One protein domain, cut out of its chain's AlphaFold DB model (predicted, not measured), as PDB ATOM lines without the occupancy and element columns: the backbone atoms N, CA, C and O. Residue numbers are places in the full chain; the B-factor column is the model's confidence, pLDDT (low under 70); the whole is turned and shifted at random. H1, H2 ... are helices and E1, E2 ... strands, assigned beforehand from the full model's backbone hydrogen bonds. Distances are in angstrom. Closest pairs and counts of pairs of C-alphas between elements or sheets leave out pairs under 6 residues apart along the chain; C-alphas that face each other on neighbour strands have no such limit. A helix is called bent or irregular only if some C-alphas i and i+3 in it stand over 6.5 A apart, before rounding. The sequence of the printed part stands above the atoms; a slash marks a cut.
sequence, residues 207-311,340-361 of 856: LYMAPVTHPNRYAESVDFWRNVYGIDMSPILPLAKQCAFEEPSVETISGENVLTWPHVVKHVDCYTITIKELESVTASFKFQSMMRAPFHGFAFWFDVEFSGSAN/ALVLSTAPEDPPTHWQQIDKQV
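What this domain is: This is residues 207 to 311 and 340 to 361 of the 856 residues of an uncharacterized protein of Mikania micrantha (UniProt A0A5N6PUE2). This is a strongly twisted sheet of six strands built round the long strand E4, with a helical arm of H1, H2 and H3 reaching beyond one end of the sheet; H3 folds back from the arm's tip, and its residues 241 to 246 only graze the sheet beside E6. A small helix, H4, sits off the sheet far from that arm, and a long link with no named element, residues 279 to 296, leads from it to E4. The printed part has 127 residues with four named helices and six named strands, which follow each other along the chain as E1, H1, H2, H3, E2, E3, H4, E4, E5 and E6; the sheet is branched, with the antiparallel neighbour pairs E1 and E3, E1 and E4, E2 and E6, E4 and E5, and E4 and E6. The class is mixed, helices and strands, though under half of the residues, 61, are in named elements. The whole is loose, with a radius of gyration of the C-alphas of 17.8 A, and it spans 66 by 30 by 30 A.

How they stand to each other: Begin at the first printed residue, in E1, residues 207 to 212. On one side of it look for E3, residues 263 to 269, antiparallel at 167 degrees, with N 209 and O 263 2.9 A apart, within hydrogen-bond range. On the other side is E4, residues 297 to 305, antiparallel at 150 degrees, with N 208 and O 301 at 2.8 A. E4 has three neighbours, in staggered pairing. Its residues 297 to 301 have E6, residues 356 to 360, beside them on the other side from E1, antiparallel at 157 degrees, with N 300 and O 357 at 2.8 A. Its residues 303 to 305 pair with E5, residues 342 to 344, antiparallel at 160 degrees, with N 304 and O 343 at 2.9 A. On one side of E6, with E4 on the other side, is the edge strand E2, residues 249 to 251, antiparallel to E6 at 130 degrees, with N 251 and O 356 at 2.9 A. Now look to the helices: H3, residues 234 to 246, only grazes the sheet, and the closest C-alphas of H3 and E6 are those of Phe 245 and Gln 360, 5.2 A apart. H2, residues 223 to 226, touches H3, which meets it with residues 234 to 237 alone; the closest C-alphas, those of Arg 226 and Ser 234, are 4.6 A apart. H1, residues 215 to 221, is close to H3 but not clearly touching, with the closest C-alphas, Ser 221 and Ala 240, 7.1 A apart; their lines are about perpendicular, only just, at 71 degrees. H1 and H2 meet only through their link. H4, residues 275 to 278, is not on the sheet and is apart from H3. Every O i to N i+4 pair is within hydrogen-bond range in H1 and 7 of 9 are in H3, while H2 and H4 are too short for such a pair.

Where its parts are: Find C-alpha 207 at (122.653, -43.602, 52.036); from there E1 runs 15.9 A to C-alpha 212. H1 covers 10.1 A, and four-residue H2 follows. H3 runs 19.1 A from C-alpha 234 at (143.906, -71.326, 41.047), and is irregular, but only just: C-alphas 235 and 238 are 6.9 A apart. After three-residue E2, E3 runs 17.4 A, and four-residue H4 follows. E4 is the longest strand, 26.9 A; after three-residue E5, E6 covers 12.5 A and ends at C-alpha 360 at (132.210, -57.084, 45.389).

The domain as a whole: The two C-alphas farthest apart are those of Gly 230 and Asn 311, 66.6 A. Residues 312 to 339 are not printed, and C-alphas 311 and 340 are 14.2 A apart across this cut, in the link from E4 to E5. The long links are E2 to E3, H4 to E4 and E5 to E6. The mean pLDDT of the printed part is 89.3, and residues 309 to 311 are under 70.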
ATOM      1  N   LEU A 207     121.836 -42.458  52.436       97.31
ATOM      2  CA  LEU A 207     122.653 -43.602  52.036       97.31
ATOM      3  C   LEU A 207     122.951 -43.517  50.539       97.31
ATOM      4  O   LEU A 207     122.022 -43.483  49.724       97.31
ATOM      5  N   TYR A 208     124.228 -43.555  50.183       96.94
ATOM      6  CA  TYR A 208     124.722 -43.537  48.813       96.94
ATOM      7  C   TYR A 208     125.277 -44.890  48.385       96.94
ATOM      8  O   TYR A 208     125.656 -45.734  49.195       96.94
ATOM      9  N   MET A 209     125.324 -45.076  47.069       96.19
ATOM     10  CA  MET A 209     125.947 -46.213  46.413       96.19
ATOM     11  C   MET A 209     126.613 -45.768  45.116       96.19
ATOM     12  O   MET A 209     125.990 -45.081  44.303       96.19
ATOM     13  N   ALA A 210     127.832 -46.236  44.857       94.50
ATOM     14  CA  ALA A 210     128.496 -46.037  43.572       94.50
ATOM     15  C   ALA A 210     129.260 -47.288  43.115       94.50
ATOM     16  O   ALA A 210     129.785 -48.031  43.942       94.50
ATOM     17  N   PRO A 211     129.334 -47.556  41.799       93.81
ATOM     18  CA  PRO A 211     130.221 -48.571  41.251       93.81
ATOM     19  C   PRO A 211     131.683 -48.177  41.477       93.81
ATOM     20  O   PRO A 211     132.071 -47.043  41.190       93.81
ATOM     21  N   VAL A 212     132.496 -49.132  41.923       92.75
ATOM     22  CA  VAL A 212     133.915 -48.916  42.222       92.75
ATOM     23  C   VAL A 212     134.828 -49.886  41.486       92.75
ATOM     24  O   VAL A 212     134.439 -50.988  41.072       92.75
ATOM     25  N   THR A 213     136.073 -49.454  41.317       89.06
ATOM     26  CA  THR A 213     137.184 -50.300  40.903       89.06
ATOM     27  C   THR A 213     138.165 -50.454  42.055       89.06
ATOM     28  O   THR A 213     138.547 -49.471  42.665       89.06
ATOM     29  N   HIS A 214     138.575 -51.681  42.372       86.50
ATOM     30  CA  HIS A 214     139.527 -51.923  43.449       86.50
ATOM     31  C   HIS A 214     140.564 -52.989  43.050       86.50
ATOM     32  O   HIS A 214     140.599 -54.082  43.617       86.50
ATOM     33  N   PRO A 215     141.414 -52.705  42.041       85.06
ATOM     34  CA  PRO A 215     142.299 -53.707  41.449       85.06
ATOM     35  C   PRO A 215     143.292 -54.308  42.452       85.06
ATOM     36  O   PRO A 215     143.479 -55.517  42.436       85.06
ATOM     37  N   ASN A 216     143.871 -53.511  43.359       86.06
ATOM     38  CA  ASN A 216     144.844 -54.011  44.344       86.06
ATOM     39  C   ASN A 216     144.205 -55.013  45.316       86.06
ATOM     40  O   ASN A 216     144.696 -56.122  45.486       86.06
ATOM     41  N   ARG A 217     143.030 -54.673  45.854       85.31
ATOM     42  CA  ARG A 217     142.243 -55.541  46.741       85.31
ATOM     43  C   ARG A 217     141.833 -56.850  46.067       85.31
ATOM     44  O   ARG A 217     141.839 -57.904  46.706       85.31
ATOM     45  N   TYR A 218     141.467 -56.788  44.784       86.12
ATOM     46  CA  TYR A 218     141.175 -57.982  43.991       86.12
ATOM     47  C   TYR A 218     142.441 -58.807  43.740       86.12
ATOM     48  O   TYR A 218     142.408 -60.031  43.855       86.12
ATOM     49  N   ALA A 219     143.565 -58.149  43.456       86.94
ATOM     50  CA  ALA A 219     144.839 -58.811  43.236       86.94
ATOM     51  C   ALA A 219     145.318 -59.559  44.489       86.94
ATOM     52  O   ALA A 219     145.694 -60.721  44.401       86.94
ATOM     53  N   GLU A 220     145.222 -58.935  45.660       86.94
ATOM     54  CA  GLU A 220     145.690 -59.491  46.935       86.94
ATOM     55  C   GLU A 220     144.813 -60.627  47.472       86.94
ATOM     56  O   GLU A 220     145.305 -61.508  48.168       86.94
ATOM     57  N   SER A 221     143.513 -60.641  47.165       85.75
ATOM     58  CA  SER A 221     142.591 -61.650  47.716       85.75
ATOM     59  C   SER A 221     142.090 -62.681  46.720       85.75
ATOM     60  O   SER A 221     141.742 -63.794  47.114       85.75
ATOM     61  N   VAL A 222     142.013 -62.322  45.439       88.00
ATOM     62  CA  VAL A 222     141.538 -63.212  44.382       88.00
ATOM     63  C   VAL A 222     142.706 -63.632  43.505       88.00
ATOM     64  O   VAL A 222     143.010 -64.821  43.473       88.00
ATOM     65  N   ASP A 223     143.397 -62.711  42.829       88.50
ATOM     66  CA  ASP A 223     144.459 -63.121  41.897       88.50
ATOM     67  C   ASP A 223     145.695 -63.711  42.591       88.50
ATOM     68  O   ASP A 223     146.397 -64.501  41.961       88.50
ATOM     69  N   PHE A 224     145.901 -63.434  43.881       91.88
ATOM     70  CA  PHE A 224     146.928 -64.050  44.727       91.88
ATOM     71  C   PHE A 224     146.967 -65.574  44.571       91.88
ATOM     72  O   PHE A 224     148.029 -66.161  44.378       91.88
ATOM     73  N   TRP A 225     145.796 -66.216  44.537       94.44
ATOM     74  CA  TRP A 225     145.690 -67.671  44.435       94.44
ATOM     75  C   TRP A 225     146.183 -68.234  43.100       94.44
ATOM     76  O   TRP A 225     146.392 -69.433  42.990       94.44
ATOM     77  N   ARG A 226     146.390 -67.412  42.068       92.75
ATOM     78  CA  ARG A 226     146.915 -67.888  40.777       92.75
ATOM     79  C   ARG A 226     148.375 -68.303  40.854       92.75
ATOM     80  O   ARG A 226     148.804 -69.126  40.055       92.75
ATOM     81  N   ASN A 227     149.139 -67.696  41.755       92.00
ATOM     82  CA  ASN A 227     150.557 -67.972  41.907       92.00
ATOM     83  C   ASN A 227     150.994 -67.628  43.333       92.00
ATOM     84  O   ASN A 227     151.377 -66.497  43.632       92.00
ATOM     85  N   VAL A 228     150.946 -68.632  44.200       95.00
ATOM     86  CA  VAL A 228     151.357 -68.529  45.597       95.00
ATOM     87  C   VAL A 228     152.766 -69.104  45.700       95.00
ATOM     88  O   VAL A 228     152.945 -70.317  45.744       95.00
ATOM     89  N   TYR A 229     153.783 -68.238  45.673       92.69
ATOM     90  CA  TYR A 229     155.205 -68.627  45.721       92.69
ATOM     91  C   TYR A 229     155.648 -69.601  44.607       92.69
ATOM     92  O   TYR A 229     156.428 -70.519  44.843       92.69
ATOM     93  N   GLY A 230     155.150 -69.422  43.384       91.19
ATOM     94  CA  GLY A 230     155.411 -70.314  42.246       91.19
ATOM     95  C   GLY A 230     154.427 -71.481  42.128       91.19
ATOM     96  O   GLY A 230     154.516 -72.251  41.174       91.19
ATOM     97  N   ILE A 231     153.490 -71.623  43.072       92.00
ATOM     98  CA  ILE A 231     152.503 -72.706  43.104       92.00
ATOM     99  C   ILE A 231     151.175 -72.202  42.536       92.00
ATOM    100  O   ILE A 231     150.602 -71.232  43.037       92.00
ATOM    101  N   ASP A 232     150.651 -72.889  41.520       92.69
ATOM    102  CA  ASP A 232     149.302 -72.635  41.014       92.69
ATOM    103  C   ASP A 232     148.255 -73.156  42.012       92.69
ATOM    104  O   ASP A 232     148.007 -74.358  42.124       92.69
ATOM    105  N   MET A 233     147.636 -72.232  42.750       96.12
ATOM    106  CA  MET A 233     146.508 -72.498  43.646       96.12
ATOM    107  C   MET A 233     145.178 -72.001  43.054       96.12
ATOM    108  O   MET A 233     144.193 -71.817  43.775       96.12
ATOM    109  N   SER A 234     145.104 -71.815  41.731       93.62
ATOM    110  CA  SER A 234     143.906 -71.326  41.047       93.62
ATOM    111  C   SER A 234     142.623 -72.142  41.289       93.62
ATOM    112  O   SER A 234     141.546 -71.537  41.224       93.62
ATOM    113  N   PRO A 235     142.650 -73.443  41.663       95.69
ATOM    114  CA  PRO A 235     141.449 -74.149  42.115       95.69
ATOM    115  C   PRO A 235     140.741 -73.514  43.326       95.69
ATOM    116  O   PRO A 235     139.559 -73.784  43.532       95.69
ATOM    117  N   ILE A 236     141.416 -72.654  44.102       93.44
ATOM    118  CA  ILE A 236     140.827 -71.898  45.221       93.44
ATOM    119  C   ILE A 236     140.032 -70.677  44.727       93.44
ATOM    120  O   ILE A 236     139.115 -70.231  45.414       93.44
ATOM    121  N   LEU A 237     140.287 -70.166  43.514       89.38
ATOM    122  CA  LEU A 237     139.637 -68.956  42.985       89.38
ATOM    123  C   LEU A 237     138.104 -68.963  43.067       89.38
ATOM    124  O   LEU A 237     137.550 -67.923  43.422       89.38
ATOM    125  N   PRO A 238     137.379 -70.057  42.745       89.06
ATOM    126  CA  PRO A 238     135.926 -70.073  42.879       89.06
ATOM    127  C   PRO A 238     135.474 -69.852  44.325       89.06
ATOM    128  O   PRO A 238     134.521 -69.110  44.544       89.06
ATOM    129  N   LEU A 239     136.183 -70.442  45.295       87.44
ATOM    130  CA  LEU A 239     135.902 -70.278  46.719       87.44
ATOM    131  C   LEU A 239     136.282 -68.874  47.200       87.44
ATOM    132  O   LEU A 239     135.462 -68.222  47.832       87.44
ATOM    133  N   ALA A 240     137.465 -68.370  46.837       87.06
ATOM    134  CA  ALA A 240     137.900 -67.015  47.185       87.06
ATOM    135  C   ALA A 240     136.919 -65.954  46.661       87.06
ATOM    136  O   ALA A 240     136.499 -65.066  47.398       87.06
ATOM    137  N   LYS A 241     136.477 -66.101  45.405       86.25
ATOM    138  CA  LYS A 241     135.426 -65.271  44.807       86.25
ATOM    139  C   LYS A 241     134.105 -65.405  45.555       86.25
ATOM    140  O   LYS A 241     133.477 -64.398  45.846       86.25
ATOM    141  N   GLN A 242     133.677 -66.625  45.874       84.25
ATOM    142  CA  GLN A 242     132.447 -66.847  46.630       84.25
ATOM    143  C   GLN A 242     132.492 -66.138  47.990       84.25
ATOM    144  O   GLN A 242     131.570 -65.389  48.294       84.25
ATOM    145  N   CYS A 243     133.571 -66.304  48.757       82.19
ATOM    146  CA  CYS A 243     133.758 -65.633  50.042       82.19
ATOM    147  C   CYS A 243     133.739 -64.106  49.889       82.19
ATOM    148  O   CYS A 243     132.993 -63.434  50.596       82.19
ATOM    149  N   ALA A 244     134.473 -63.565  48.911       78.81
ATOM    150  CA  ALA A 244     134.513 -62.127  48.646       78.81
ATOM    151  C   ALA A 244     133.156 -61.549  48.193       78.81
ATOM    152  O   ALA A 244     132.859 -60.384  48.441       78.81
ATOM    153  N   PHE A 245     132.312 -62.339  47.517       80.50
ATOM    154  CA  PHE A 245     131.003 -61.884  47.033       80.50
ATOM    155  C   PHE A 245     129.868 -62.109  48.038       80.50
ATOM    156  O   PHE A 245     128.825 -61.457  47.935       80.50
ATOM    157  N   GLU A 246     130.014 -63.030  48.993       79.12
ATOM    158  CA  GLU A 246     128.985 -63.336  49.994       79.12
ATOM    159  C   GLU A 246     128.905 -62.255  51.067       79.12
ATOM    160  O   GLU A 246     127.816 -61.736  51.325       79.12
ATOM    161  N   GLU A 247     130.043 -61.792  51.572       77.38
ATOM    162  CA  GLU A 247     130.104 -60.834  52.677       77.38
ATOM    163  C   GLU A 247     130.595 -59.463  52.178       77.38
ATOM    164  O   GLU A 247     131.434 -59.401  51.282       77.38
ATOM    165  N   PRO A 248     129.967 -58.349  52.590       87.56
ATOM    166  CA  PRO A 248     130.534 -57.023  52.364       87.56
ATOM    167  C   PRO A 248     131.751 -56.801  53.274       87.56
ATOM    168  O   PRO A 248     131.786 -57.332  54.382       87.56
ATOM    169  N   SER A 249     132.714 -55.999  52.828       87.06
ATOM    170  CA  SER A 249     133.894 -55.622  53.614       87.06
ATOM    171  C   SER A 249     133.889 -54.132  53.943       87.06
ATOM    172  O   SER A 249     133.459 -53.317  53.129       87.06
ATOM    173  N   VAL A 250     134.373 -53.786  55.136       89.94
ATOM    174  CA  VAL A 250     134.674 -52.402  55.526       89.94
ATOM    175  C   VAL A 250     136.047 -52.065  54.955       89.94
ATOM    176  O   VAL A 250     137.018 -52.746  55.275       89.94
ATOM    177  N   GLU A 251     136.117 -51.080  54.068       88.38
ATOM    178  CA  GLU A 251     137.330 -50.718  53.334       88.38
ATOM    179  C   GLU A 251     137.415 -49.197  53.170       88.38
ATOM    180  O   GLU A 251     136.401 -48.506  53.047       88.38
ATOM    181  N   THR A 252     138.639 -48.674  53.100       88.88
ATOM    182  CA  THR A 252     138.884 -47.279  52.728       88.88
ATOM    183  C   THR A 252     139.050 -47.184  51.218       88.88
ATOM    184  O   THR A 252     140.003 -47.714  50.646       88.88
ATOM    185  N   ILE A 253     138.129 -46.487  50.561       89.06
ATOM    186  CA  ILE A 253     138.092 -46.346  49.108       89.06
ATOM    187  C   ILE A 253     138.529 -44.932  48.742       89.06
ATOM    188  O   ILE A 253     137.948 -43.958  49.201       89.06
ATOM    189  N   SER A 254     139.542 -44.811  47.881       88.81
ATOM    190  CA  SER A 254     139.949 -43.522  47.307       88.81
ATOM    191  C   SER A 254     138.882 -43.003  46.338       88.81
ATOM    192  O   SER A 254     138.345 -43.771  45.537       88.81
ATOM    193  N   GLY A 255     138.616 -41.694  46.332       87.88
ATOM    194  CA  GLY A 255     137.680 -41.072  45.384       87.88
ATOM    195  C   GLY A 255     138.002 -41.350  43.905       87.88
ATOM    196  O   GLY A 255     137.100 -41.401  43.071       87.88
ATOM    197  N   GLU A 256     139.268 -41.622  43.562       88.25
ATOM    198  CA  GLU A 256     139.675 -41.996  42.194       88.25
ATOM    199  C   GLU A 256     139.156 -43.375  41.754       88.25
ATOM    200  O   GLU A 256     139.016 -43.646  40.560       88.25
ATOM    201  N   ASN A 257     138.840 -44.237  42.723       89.94
ATOM    202  CA  ASN A 257     138.327 -45.582  42.507       89.94
ATOM    203  C   ASN A 257     136.800 -45.603  42.318       89.94
ATOM    204  O   ASN A 257     136.227 -46.658  42.028       89.94
ATOM    205  N   VAL A 258     136.134 -44.450  42.431       91.44
ATOM    206  CA  VAL A 258     134.695 -44.291  42.209       91.44
ATOM    207  C   VAL A 258     134.418 -44.027  40.724       91.44
ATOM    208  O   VAL A 258     134.847 -43.035  40.138       91.44
ATOM    209  N   LEU A 259     133.674 -44.928  40.077       87.75
ATOM    210  CA  LEU A 259     133.529 -44.936  38.614       87.75
ATOM    211  C   LEU A 259     132.447 -43.986  38.088       87.75
ATOM    212  O   LEU A 259     132.440 -43.655  36.895       87.75
ATOM    213  N   THR A 260     131.512 -43.573  38.945       89.75
ATOM    214  CA  THR A 260     130.414 -42.658  38.604       89.75
ATOM    215  C   THR A 260     130.060 -41.743  39.757       89.75
ATOM    216  O   THR A 260     130.366 -42.041  40.902       89.75
ATOM    217  N   TRP A 261     129.286 -40.699  39.467       89.81
ATOM    218  CA  TRP A 261     128.545 -39.989  40.506       89.81
ATOM    219  C   TRP A 261     127.737 -40.959  41.384       89.81
ATOM    220  O   TRP A 261     127.190 -41.941  40.851       89.81
ATOM    221  N   PRO A 262     127.655 -40.698  42.699       93.38
ATOM    222  CA  PRO A 262     126.921 -41.553  43.610       93.38
ATOM    223  C   PRO A 262     125.422 -41.512  43.337       93.38
ATOM    224  O   PRO A 262     124.845 -40.497  42.942       93.38
ATOM    225  N   HIS A 263     124.781 -42.653  43.551       94.19
ATOM    226  CA  HIS A 263     123.338 -42.798  43.510       94.19
ATOM    227  C   HIS A 263     122.790 -42.828  44.931       94.19
ATOM    228  O   HIS A 263     123.265 -43.602  45.760       94.19
ATOM    229  N   VAL A 264     121.756 -42.034  45.197       96.50
ATOM    230  CA  VAL A 264     121.055 -42.093  46.479       96.50
ATOM    231  C   VAL A 264     120.202 -43.356  46.545       96.50
ATOM    232  O   VAL A 264     119.292 -43.549  45.741       96.50
ATOM    233  N   VAL A 265     120.482 -44.200  47.533       95.62
ATOM    234  CA  VAL A 265     119.724 -45.419  47.833       95.62
ATOM    235  C   VAL A 265     118.522 -45.104  48.717       95.62
ATOM    236  O   VAL A 265     117.420 -45.586  48.456       95.62
ATOM    237  N   LYS A 266     118.715 -44.301  49.770       95.44
ATOM    238  CA  LYS A 266     117.655 -43.952  50.724       95.44
ATOM    239  C   LYS A 266     117.927 -42.587  51.343       95.44
ATOM    240  O   LYS A 266     118.997 -42.368  51.896       95.44
ATOM    241  N   HIS A 267     116.923 -41.716  51.294       96.31
ATOM    242  CA  HIS A 267     116.836 -40.557  52.177       96.31
ATOM    243  C   HIS A 267     116.105 -40.964  53.459       96.31
ATOM    244  O   HIS A 267     115.075 -41.646  53.408       96.31
ATOM    245  N   VAL A 268     116.639 -40.535  54.592       96.19
ATOM    246  CA  VAL A 268     116.071 -40.701  55.924       96.19
ATOM    247  C   VAL A 268     115.858 -39.306  56.493       96.19
ATOM    248  O   VAL A 268     116.810 -38.570  56.732       96.19
ATOM    249  N   ASP A 269     114.599 -38.941  56.689       96.56
ATOM    250  CA  ASP A 269     114.224 -37.775  57.480       96.56
ATOM    251  C   ASP A 269     113.861 -38.271  58.882       96.56
ATOM    252  O   ASP A 269     112.852 -38.964  59.055       96.56
ATOM    253  N   CYS A 270     114.687 -37.946  59.880       96.25
ATOM    254  CA  CYS A 270     114.506 -38.419  61.250       96.25
ATOM    255  C   CYS A 270     113.187 -37.928  61.867       96.25
ATOM    256  O   CYS A 270     112.685 -38.553  62.802       96.25
ATOM    257  N   TYR A 271     112.580 -36.863  61.337       95.94
ATOM    258  CA  TYR A 271     111.302 -36.343  61.816       95.94
ATOM    259  C   TYR A 271     110.098 -37.149  61.335       95.94
ATOM    260  O   TYR A 271     109.096 -37.211  62.046       95.94
ATOM    261  N   THR A 272     110.176 -37.764  60.154       95.94
ATOM    262  CA  THR A 272     109.003 -38.379  59.509       95.94
ATOM    263  C   THR A 272     109.134 -39.875  59.271       95.94
ATOM    264  O   THR A 272     108.114 -40.544  59.119       95.94
ATOM    265  N   ILE A 273     110.358 -40.413  59.219       95.94
ATOM    266  CA  ILE A 273     110.596 -41.826  58.910       95.94
ATOM    267  C   ILE A 273     109.878 -42.736  59.913       95.94
ATOM    268  O   ILE A 273     109.850 -42.469  61.121       95.94
ATOM    269  N   THR A 274     109.291 -43.821  59.413       95.62
ATOM    270  CA  THR A 274     108.605 -44.822  60.236       95.62
ATOM    271  C   THR A 274     109.387 -46.133  60.297       95.62
ATOM    272  O   THR A 274     110.096 -46.486  59.357       95.62
ATOM    273  N   ILE A 275     109.226 -46.903  61.382       92.06
ATOM    274  CA  ILE A 275     109.901 -48.207  61.554       92.06
ATOM    275  C   ILE A 275     109.583 -49.160  60.389       92.06
ATOM    276  O   ILE A 275     110.468 -49.845  59.888       92.06
ATOM    277  N   LYS A 276     108.340 -49.141  59.888       91.81
ATOM    278  CA  LYS A 276     107.902 -49.976  58.756       91.81
ATOM    279  C   LYS A 276     108.682 -49.704  57.471       91.81
ATOM    280  O   LYS A 276     108.900 -50.608  56.675       91.81
ATOM    281  N   GLU A 277     109.115 -48.465  57.252       91.31
ATOM    282  CA  GLU A 277     109.922 -48.114  56.079       91.31
ATOM    283  C   GLU A 277     111.366 -48.617  56.162       91.31
ATOM    284  O   GLU A 277     112.063 -48.607  55.145       91.31
ATOM    285  N   LEU A 278     111.818 -49.038  57.348       88.62
ATOM    286  CA  LEU A 278     113.141 -49.624  57.558       88.62
ATOM    287  C   LEU A 278     113.153 -51.139  57.307       88.62
ATOM    288  O   LEU A 278     114.216 -51.693  57.050       88.62
ATOM    289  N   GLU A 279     111.991 -51.805  57.312       88.25
ATOM    290  CA  GLU A 279     111.881 -53.258  57.085       88.25
ATOM    291  C   GLU A 279     112.350 -53.671  55.682       88.25
ATOM    292  O   GLU A 279     112.878 -54.766  55.486       88.25
ATOM    293  N   SER A 280     112.151 -52.806  54.681       89.56
ATOM    294  CA  SER A 280     112.607 -53.062  53.318       89.56
ATOM    295  C   SER A 280     112.954 -51.784  52.568       89.56
ATOM    296  O   SER A 280     112.093 -50.956  52.267       89.56
ATOM    297  N   VAL A 281     114.223 -51.668  52.181       89.25
ATOM    298  CA  VAL A 281     114.722 -50.587  51.327       89.25
ATOM    299  C   VAL A 281     114.971 -51.133  49.924       89.25
ATOM    300  O   VAL A 281     115.729 -52.080  49.734       89.25
ATOM    301  N   THR A 282     114.321 -50.540  48.921       91.31
ATOM    302  CA  THR A 282     114.508 -50.894  47.506       91.31
ATOM    303  C   THR A 282     114.743 -49.634  46.684       91.31
ATOM    304  O   THR A 282     113.912 -48.730  46.688       91.31
ATOM    305  N   ALA A 283     115.841 -49.605  45.927       90.81
ATOM    306  CA  ALA A 283     116.186 -48.513  45.021       90.81
ATOM    307  C   ALA A 283     116.438 -49.040  43.601       90.81
ATOM    308  O   ALA A 283     117.034 -50.101  43.406       90.81
ATOM    309  N   SER A 284     115.971 -48.296  42.595       92.69
ATOM    310  CA  SER A 284     116.265 -48.572  41.185       92.69
ATOM    311  C   SER A 284     117.397 -47.670  40.717       92.69
ATOM    312  O   SER A 284     117.224 -46.457  40.642       92.69
ATOM    313  N   PHE A 285     118.527 -48.267  40.348       89.81
ATOM    314  CA  PHE A 285     119.728 -47.532  39.962       89.81
ATOM    315  C   PHE A 285     120.077 -47.727  38.483       89.81
ATOM    316  O   PHE A 285     119.781 -48.754  37.864       89.81
ATOM    317  N   LYS A 286     120.747 -46.725  37.910       89.38
ATOM    318  CA  LYS A 286     121.355 -46.786  36.581       89.38
ATOM    319  C   LYS A 286     122.614 -45.932  36.581       89.38
ATOM    320  O   LYS A 286     122.540 -44.735  36.825       89.38
ATOM    321  N   PHE A 287     123.736 -46.547  36.238       84.94
ATOM    322  CA  PHE A 287     125.030 -45.879  36.189       84.94
ATOM    323  C   PHE A 287     125.505 -45.701  34.750       84.94
ATOM    324  O   PHE A 287     125.281 -46.560  33.892       84.94
ATOM    325  N   GLN A 288     126.174 -44.581  34.498       82.81
ATOM    326  CA  GLN A 288     126.929 -44.336  33.279       82.81
ATOM    327  C   GLN A 288     128.373 -44.069  33.686       82.81
ATOM    328  O   GLN A 288     128.643 -43.052  34.316       82.81
ATOM    329  N   SER A 289     129.271 -44.996  33.340       80.19
ATOM    330  CA  SER A 289     130.689 -44.904  33.702       80.19
ATOM    331  C   SER A 289     131.296 -43.590  33.215       80.19
ATOM    332  O   SER A 289     131.146 -43.251  32.038       80.19
ATOM    333  N   MET A 290     131.989 -42.873  34.100       79.69
ATOM    334  CA  MET A 290     132.719 -41.644  33.757       79.69
ATOM    335  C   MET A 290     134.083 -41.953  33.132       79.69
ATOM    336  O   MET A 290     134.638 -41.139  32.401       79.69
ATOM    337  N   MET A 291     134.602 -43.153  33.392       77.88
ATOM    338  CA  MET A 291     135.912 -43.614  32.945       77.88
ATOM    339  C   MET A 291     135.876 -45.073  32.484       77.88
ATOM    340  O   MET A 291     134.895 -45.792  32.687       77.88
ATOM    341  N   ARG A 292     136.956 -45.526  31.842       80.12
ATOM    342  CA  ARG A 292     137.126 -46.921  31.428       80.12
ATOM    343  C   ARG A 292     138.026 -47.639  32.431       80.12
ATOM    344  O   ARG A 292     139.241 -47.567  32.314       80.12
ATOM    345  N   ALA A 293     137.418 -48.348  33.374       80.06
ATOM    346  CA  ALA A 293     138.110 -49.148  34.380       80.06
ATOM    347  C   ALA A 293     137.337 -50.453  34.660       80.06
ATOM    348  O   ALA A 293     136.145 -50.529  34.337       80.06
ATOM    349  N   PRO A 294     137.985 -51.494  35.218       85.12
ATOM    350  CA  PRO A 294     137.298 -52.719  35.616       85.12
ATOM    351  C   PRO A 294     136.287 -52.444  36.731       85.12
ATOM    352  O   PRO A 294     136.612 -51.789  37.718       85.12
ATOM    353  N   PHE A 295     135.071 -52.961  36.591       88.56
ATOM    354  CA  PHE A 295     134.049 -52.887  37.632       88.56
ATOM    355  C   PHE A 295     134.213 -54.070  38.592       88.56
ATOM    356  O   PHE A 295     134.060 -55.215  38.168       88.56
ATOM    357  N   HIS A 296     134.519 -53.789  39.861       88.50
ATOM    358  CA  HIS A 296     134.748 -54.821  40.880       88.50
ATOM    359  C   HIS A 296     133.555 -54.981  41.832       88.50
ATOM    360  O   HIS A 296     133.245 -56.095  42.255       88.50
ATOM    361  N   GLY A 297     132.852 -53.891  42.137       90.81
ATOM    362  CA  GLY A 297     131.794 -53.906  43.139       90.81
ATOM    363  C   GLY A 297     131.060 -52.582  43.268       90.81
ATOM    364  O   GLY A 297     131.248 -51.664  42.467       90.81
ATOM    365  N   PHE A 298     130.205 -52.504  44.280       93.69
ATOM    366  CA  PHE A 298     129.561 -51.268  44.707       93.69
ATOM    367  C   PHE A 298     130.082 -50.870  46.077       93.69
ATOM    368  O   PHE A 298     130.061 -51.688  46.990       93.69
ATOM    369  N   ALA A 299     130.465 -49.608  46.220       95.06
ATOM    370  CA  ALA A 299     130.715 -49.003  47.513       95.06
ATOM    371  C   ALA A 299     129.449 -48.338  48.043       95.06
ATOM    372  O   ALA A 299     128.694 -47.746  47.265       95.06
ATOM    373  N   PHE A 300     129.257 -48.403  49.357       96.81
ATOM    374  CA  PHE A 300     128.212 -47.696  50.083       96.81
ATOM    375  C   PHE A 300     128.824 -46.832  51.178       96.81
ATOM    376  O   PHE A 300     129.746 -47.253  51.873       96.81
ATOM    377  N   TRP A 301     128.261 -45.646  51.342       97.62
ATOM    378  CA  TRP A 301     128.597 -44.694  52.394       97.62
ATOM    379  C   TRP A 301     127.377 -43.821  52.665       97.62
ATOM    380  O   TRP A 301     126.377 -43.898  51.946       97.62
ATOM    381  N   PHE A 302     127.433 -43.002  53.704       97.81
ATOM    382  CA  PHE A 302     126.338 -42.119  54.073       97.81
ATOM    383  C   PHE A 302     126.806 -40.723  54.465       97.81
ATOM    384  O   PHE A 302     127.926 -40.541  54.942       97.81
ATOM    385  N   ASP A 303     125.879 -39.779  54.330       97.69
ATOM    386  CA  ASP A 303     125.983 -38.440  54.899       97.69
ATOM    387  C   ASP A 303     124.886 -38.267  55.945       97.69
ATOM    388  O   ASP A 303     123.763 -38.749  55.750       97.69
ATOM    389  N   VAL A 304     125.182 -37.555  57.029       97.12
ATOM    390  CA  VAL A 304     124.173 -37.080  57.980       97.12
ATOM    391  C   VAL A 304     124.257 -35.572  58.148       97.12
ATOM    392  O   VAL A 304     125.343 -35.003  58.248       97.12
ATOM    393  N   GLU A 305     123.101 -34.922  58.187       96.44
ATOM    394  CA  GLU A 305     122.976 -33.468  58.262       96.44
ATOM    395  C   GLU A 305     122.435 -33.035  59.629       96.44
ATOM    396  O   GLU A 305     121.590 -33.703  60.235       96.44
ATOM    397  N   PHE A 306     122.899 -31.877  60.098       95.56
ATOM    398  CA  PHE A 306     122.513 -31.266  61.372       95.56
ATOM    399  C   PHE A 306     121.791 -29.925  61.148       95.56
ATOM    400  O   PHE A 306     122.102 -28.927  61.794       95.56
ATOM    401  N   SER A 307     120.843 -29.869  60.210       85.06
ATOM    402  CA  SER A 307     120.115 -28.645  59.831       85.06
ATOM    403  C   SER A 307     118.960 -28.278  60.775       85.06
ATOM    404  O   SER A 307     118.518 -27.132  60.780       85.06
ATOM    405  N   GLY A 308     118.467 -29.224  61.581       73.62
ATOM    406  CA  GLY A 308     117.253 -29.048  62.388       73.62
ATOM    407  C   GLY A 308     115.966 -29.072  61.550       73.62
ATOM    408  O   GLY A 308     115.995 -29.355  60.352       73.62
ATOM    409  N   SER A 309     114.808 -28.821  62.172       63.59
ATOM    410  CA  SER A 309     113.517 -28.828  61.463       63.59
ATOM    411  C   SER A 309     113.401 -27.602  60.553       63.59
ATOM    412  O   SER A 309     113.528 -26.474  61.024       63.59
ATOM    413  N   ALA A 310     113.106 -27.811  59.266       53.97
ATOM    414  CA  ALA A 310     113.081 -26.795  58.204       53.97
ATOM    415  C   ALA A 310     112.045 -25.651  58.365       53.97
ATOM    416  O   ALA A 310     111.798 -24.914  57.414       53.97
ATOM    417  N   ASN A 311     111.422 -25.486  59.536       40.16
ATOM    418  CA  ASN A 311     110.230 -24.655  59.715       40.16
ATOM    419  C   ASN A 311     110.366 -23.416  60.609       40.16
ATOM    420  O   ASN A 311     109.346 -22.759  60.795       40.16
ATOM    421  N   ALA A 340     124.213 -26.217  56.030       77.44
ATOM    422  CA  ALA A 340     123.939 -27.281  56.987       77.44
ATOM    423  C   ALA A 340     125.235 -28.043  57.286       77.44
ATOM    424  O   ALA A 340     125.965 -28.414  56.368       77.44
ATOM    425  N   LEU A 341     125.536 -28.248  58.567       93.44
ATOM    426  CA  LEU A 341     126.695 -29.041  58.953       93.44
ATOM    427  C   LEU A 341     126.439 -30.501  58.558       93.44
ATOM    428  O   LEU A 341     125.383 -31.045  58.882       93.44
ATOM    429  N   VAL A 342     127.404 -31.112  57.871       95.81
ATOM    430  CA  VAL A 342     127.325 -32.487  57.365       95.81
ATOM    431  C   VAL A 342     128.476 -33.303  57.939       95.81
ATOM    432  O   VAL A 342     129.625 -32.866  57.906       95.81
ATOM    433  N   LEU A 343     128.166 -34.491  58.453       97.00
ATOM    434  CA  LEU A 343     129.137 -35.558  58.690       97.00
ATOM    435  C   LEU A 343     129.030 -36.538  57.520       97.00
ATOM    436  O   LEU A 343     128.007 -37.207  57.380       97.00
ATOM    437  N   SER A 344     130.071 -36.601  56.692       96.38
ATOM    438  CA  SER A 344     130.150 -37.536  55.569       96.38
ATOM    439  C   SER A 344     131.131 -38.669  55.854       96.38
ATOM    440  O   SER A 344     132.146 -38.484  56.524       96.38
ATOM    441  N   THR A 345     130.809 -39.843  55.316       96.75
ATOM    442  CA  THR A 345     131.689 -41.018  55.255       96.75
ATOM    443  C   THR A 345     132.135 -41.299  53.817       96.75
ATOM    444  O   THR A 345     132.524 -42.419  53.490       96.75
ATOM    445  N   ALA A 346     132.039 -40.312  52.922       95.12
ATOM    446  CA  ALA A 346     132.352 -40.479  51.512       95.12
ATOM    447  C   ALA A 346     133.852 -40.748  51.255       95.12
ATOM    448  O   ALA A 346     134.701 -40.293  52.022       95.12
ATOM    449  N   PRO A 347     134.194 -41.452  50.158       93.12
ATOM    450  CA  PRO A 347     135.573 -41.668  49.696       93.12
ATOM    451  C   PRO A 347     136.451 -40.408  49.594       93.12
ATOM    452  O   PRO A 347     137.674 -40.479  49.709       93.12
ATOM    453  N   GLU A 348     135.844 -39.260  49.296       90.69
ATOM    454  CA  GLU A 348     136.514 -37.966  49.146       90.69
ATOM    455  C   GLU A 348     136.738 -37.203  50.461       90.69
ATOM    456  O   GLU A 348     137.537 -36.262  50.483       90.69
ATOM    457  N   ASP A 349     136.061 -37.603  51.538       92.38
ATOM    458  CA  ASP A 349     136.099 -36.933  52.833       92.38
ATOM    459  C   ASP A 349     137.074 -37.613  53.811       92.38
ATOM    460  O   ASP A 349     137.505 -38.751  53.594       92.38
ATOM    461  N   PRO A 350     137.488 -36.924  54.895       91.50
ATOM    462  CA  PRO A 350     138.377 -37.511  55.889       91.50
ATOM    463  C   PRO A 350     137.818 -38.830  56.452       91.50
ATOM    464  O   PRO A 350     136.640 -38.890  56.808       91.50
ATOM    465  N   PRO A 351     138.650 -39.879  56.584       90.81
ATOM    466  CA  PRO A 351     138.175 -41.193  56.982       90.81
ATOM    467  C   PRO A 351     137.623 -41.178  58.408       90.81
ATOM    468  O   PRO A 351     138.275 -40.731  59.353       90.81
ATOM    469  N   THR A 352     136.417 -41.716  58.541       95.00
ATOM    470  CA  THR A 352     135.773 -42.058  59.817       95.00
ATOM    471  C   THR A 352     136.006 -43.533  60.148       95.00
ATOM    472  O   THR A 352     136.382 -44.306  59.263       95.00
ATOM    473  N   HIS A 353     135.705 -43.963  61.372       91.00
ATOM    474  CA  HIS A 353     135.793 -45.382  61.740       91.00
ATOM    475  C   HIS A 353     134.842 -46.283  60.923       91.00
ATOM    476  O   HIS A 353     135.159 -47.445  60.687       91.00
ATOM    477  N   TRP A 354     133.725 -45.746  60.408       93.12
ATOM    478  CA  TRP A 354     132.817 -46.487  59.518       93.12
ATOM    479  C   TRP A 354     133.425 -46.830  58.156       93.12
ATOM    480  O   TRP A 354     132.965 -47.776  57.516       93.12
ATOM    481  N   GLN A 355     134.420 -46.052  57.709       92.81
ATOM    482  CA  GLN A 355     134.996 -46.108  56.361       92.81
ATOM    483  C   GLN A 355     133.897 -46.197  55.279       92.81
ATOM    484  O   GLN A 355     132.876 -45.513  55.379       92.81
ATOM    485  N   GLN A 356     134.084 -47.023  54.246       93.94
ATOM    486  CA  GLN A 356     133.051 -47.365  53.273       93.94
ATOM    487  C   GLN A 356     132.805 -48.873  53.252       93.94
ATOM    488  O   GLN A 356     133.655 -49.678  53.625       93.94
ATOM    489  N   ILE A 357     131.625 -49.274  52.785       91.19
ATOM    490  CA  ILE A 357     131.277 -50.685  52.618       91.19
ATOM    491  C   ILE A 357     131.454 -51.085  51.162       91.19
ATOM    492  O   ILE A 357     130.661 -50.673  50.315       91.19
ATOM    493  N   ASP A 358     132.455 -51.912  50.872       86.81
ATOM    494  CA  ASP A 358     132.656 -52.510  49.554       86.81
ATOM    495  C   ASP A 358     131.877 -53.824  49.436       86.81
ATOM    496  O   ASP A 358     132.040 -54.772  50.210       86.81
ATOM    497  N   LYS A 359     131.015 -53.892  48.422       85.94
ATOM    498  CA  LYS A 359     130.320 -55.105  48.019       85.94
ATOM    499  C   LYS A 359     130.793 -55.537  46.642       85.94
ATOM    500  O   LYS A 359     130.265 -55.095  45.615       85.94
ATOM    501  N   GLN A 360     131.722 -56.488  46.625       82.19
ATOM    502  CA  GLN A 360     132.210 -57.084  45.389       82.19
ATOM    503  C   GLN A 360     131.113 -57.880  44.671       82.19
ATOM    504  O   GLN A 360     130.283 -58.562  45.282       82.19
ATOM    505  N   VAL A 361     131.107 -57.793  43.341       79.06
ATOM    506  CA  VAL A 361     130.104 -58.437  42.491       79.06
ATOM    507  C   VAL A 361     130.776 -59.433  41.557       79.06
ATOM    508  O   VAL A 361     131.745 -59.122  40.869       79.06
TER     509      VAL A 361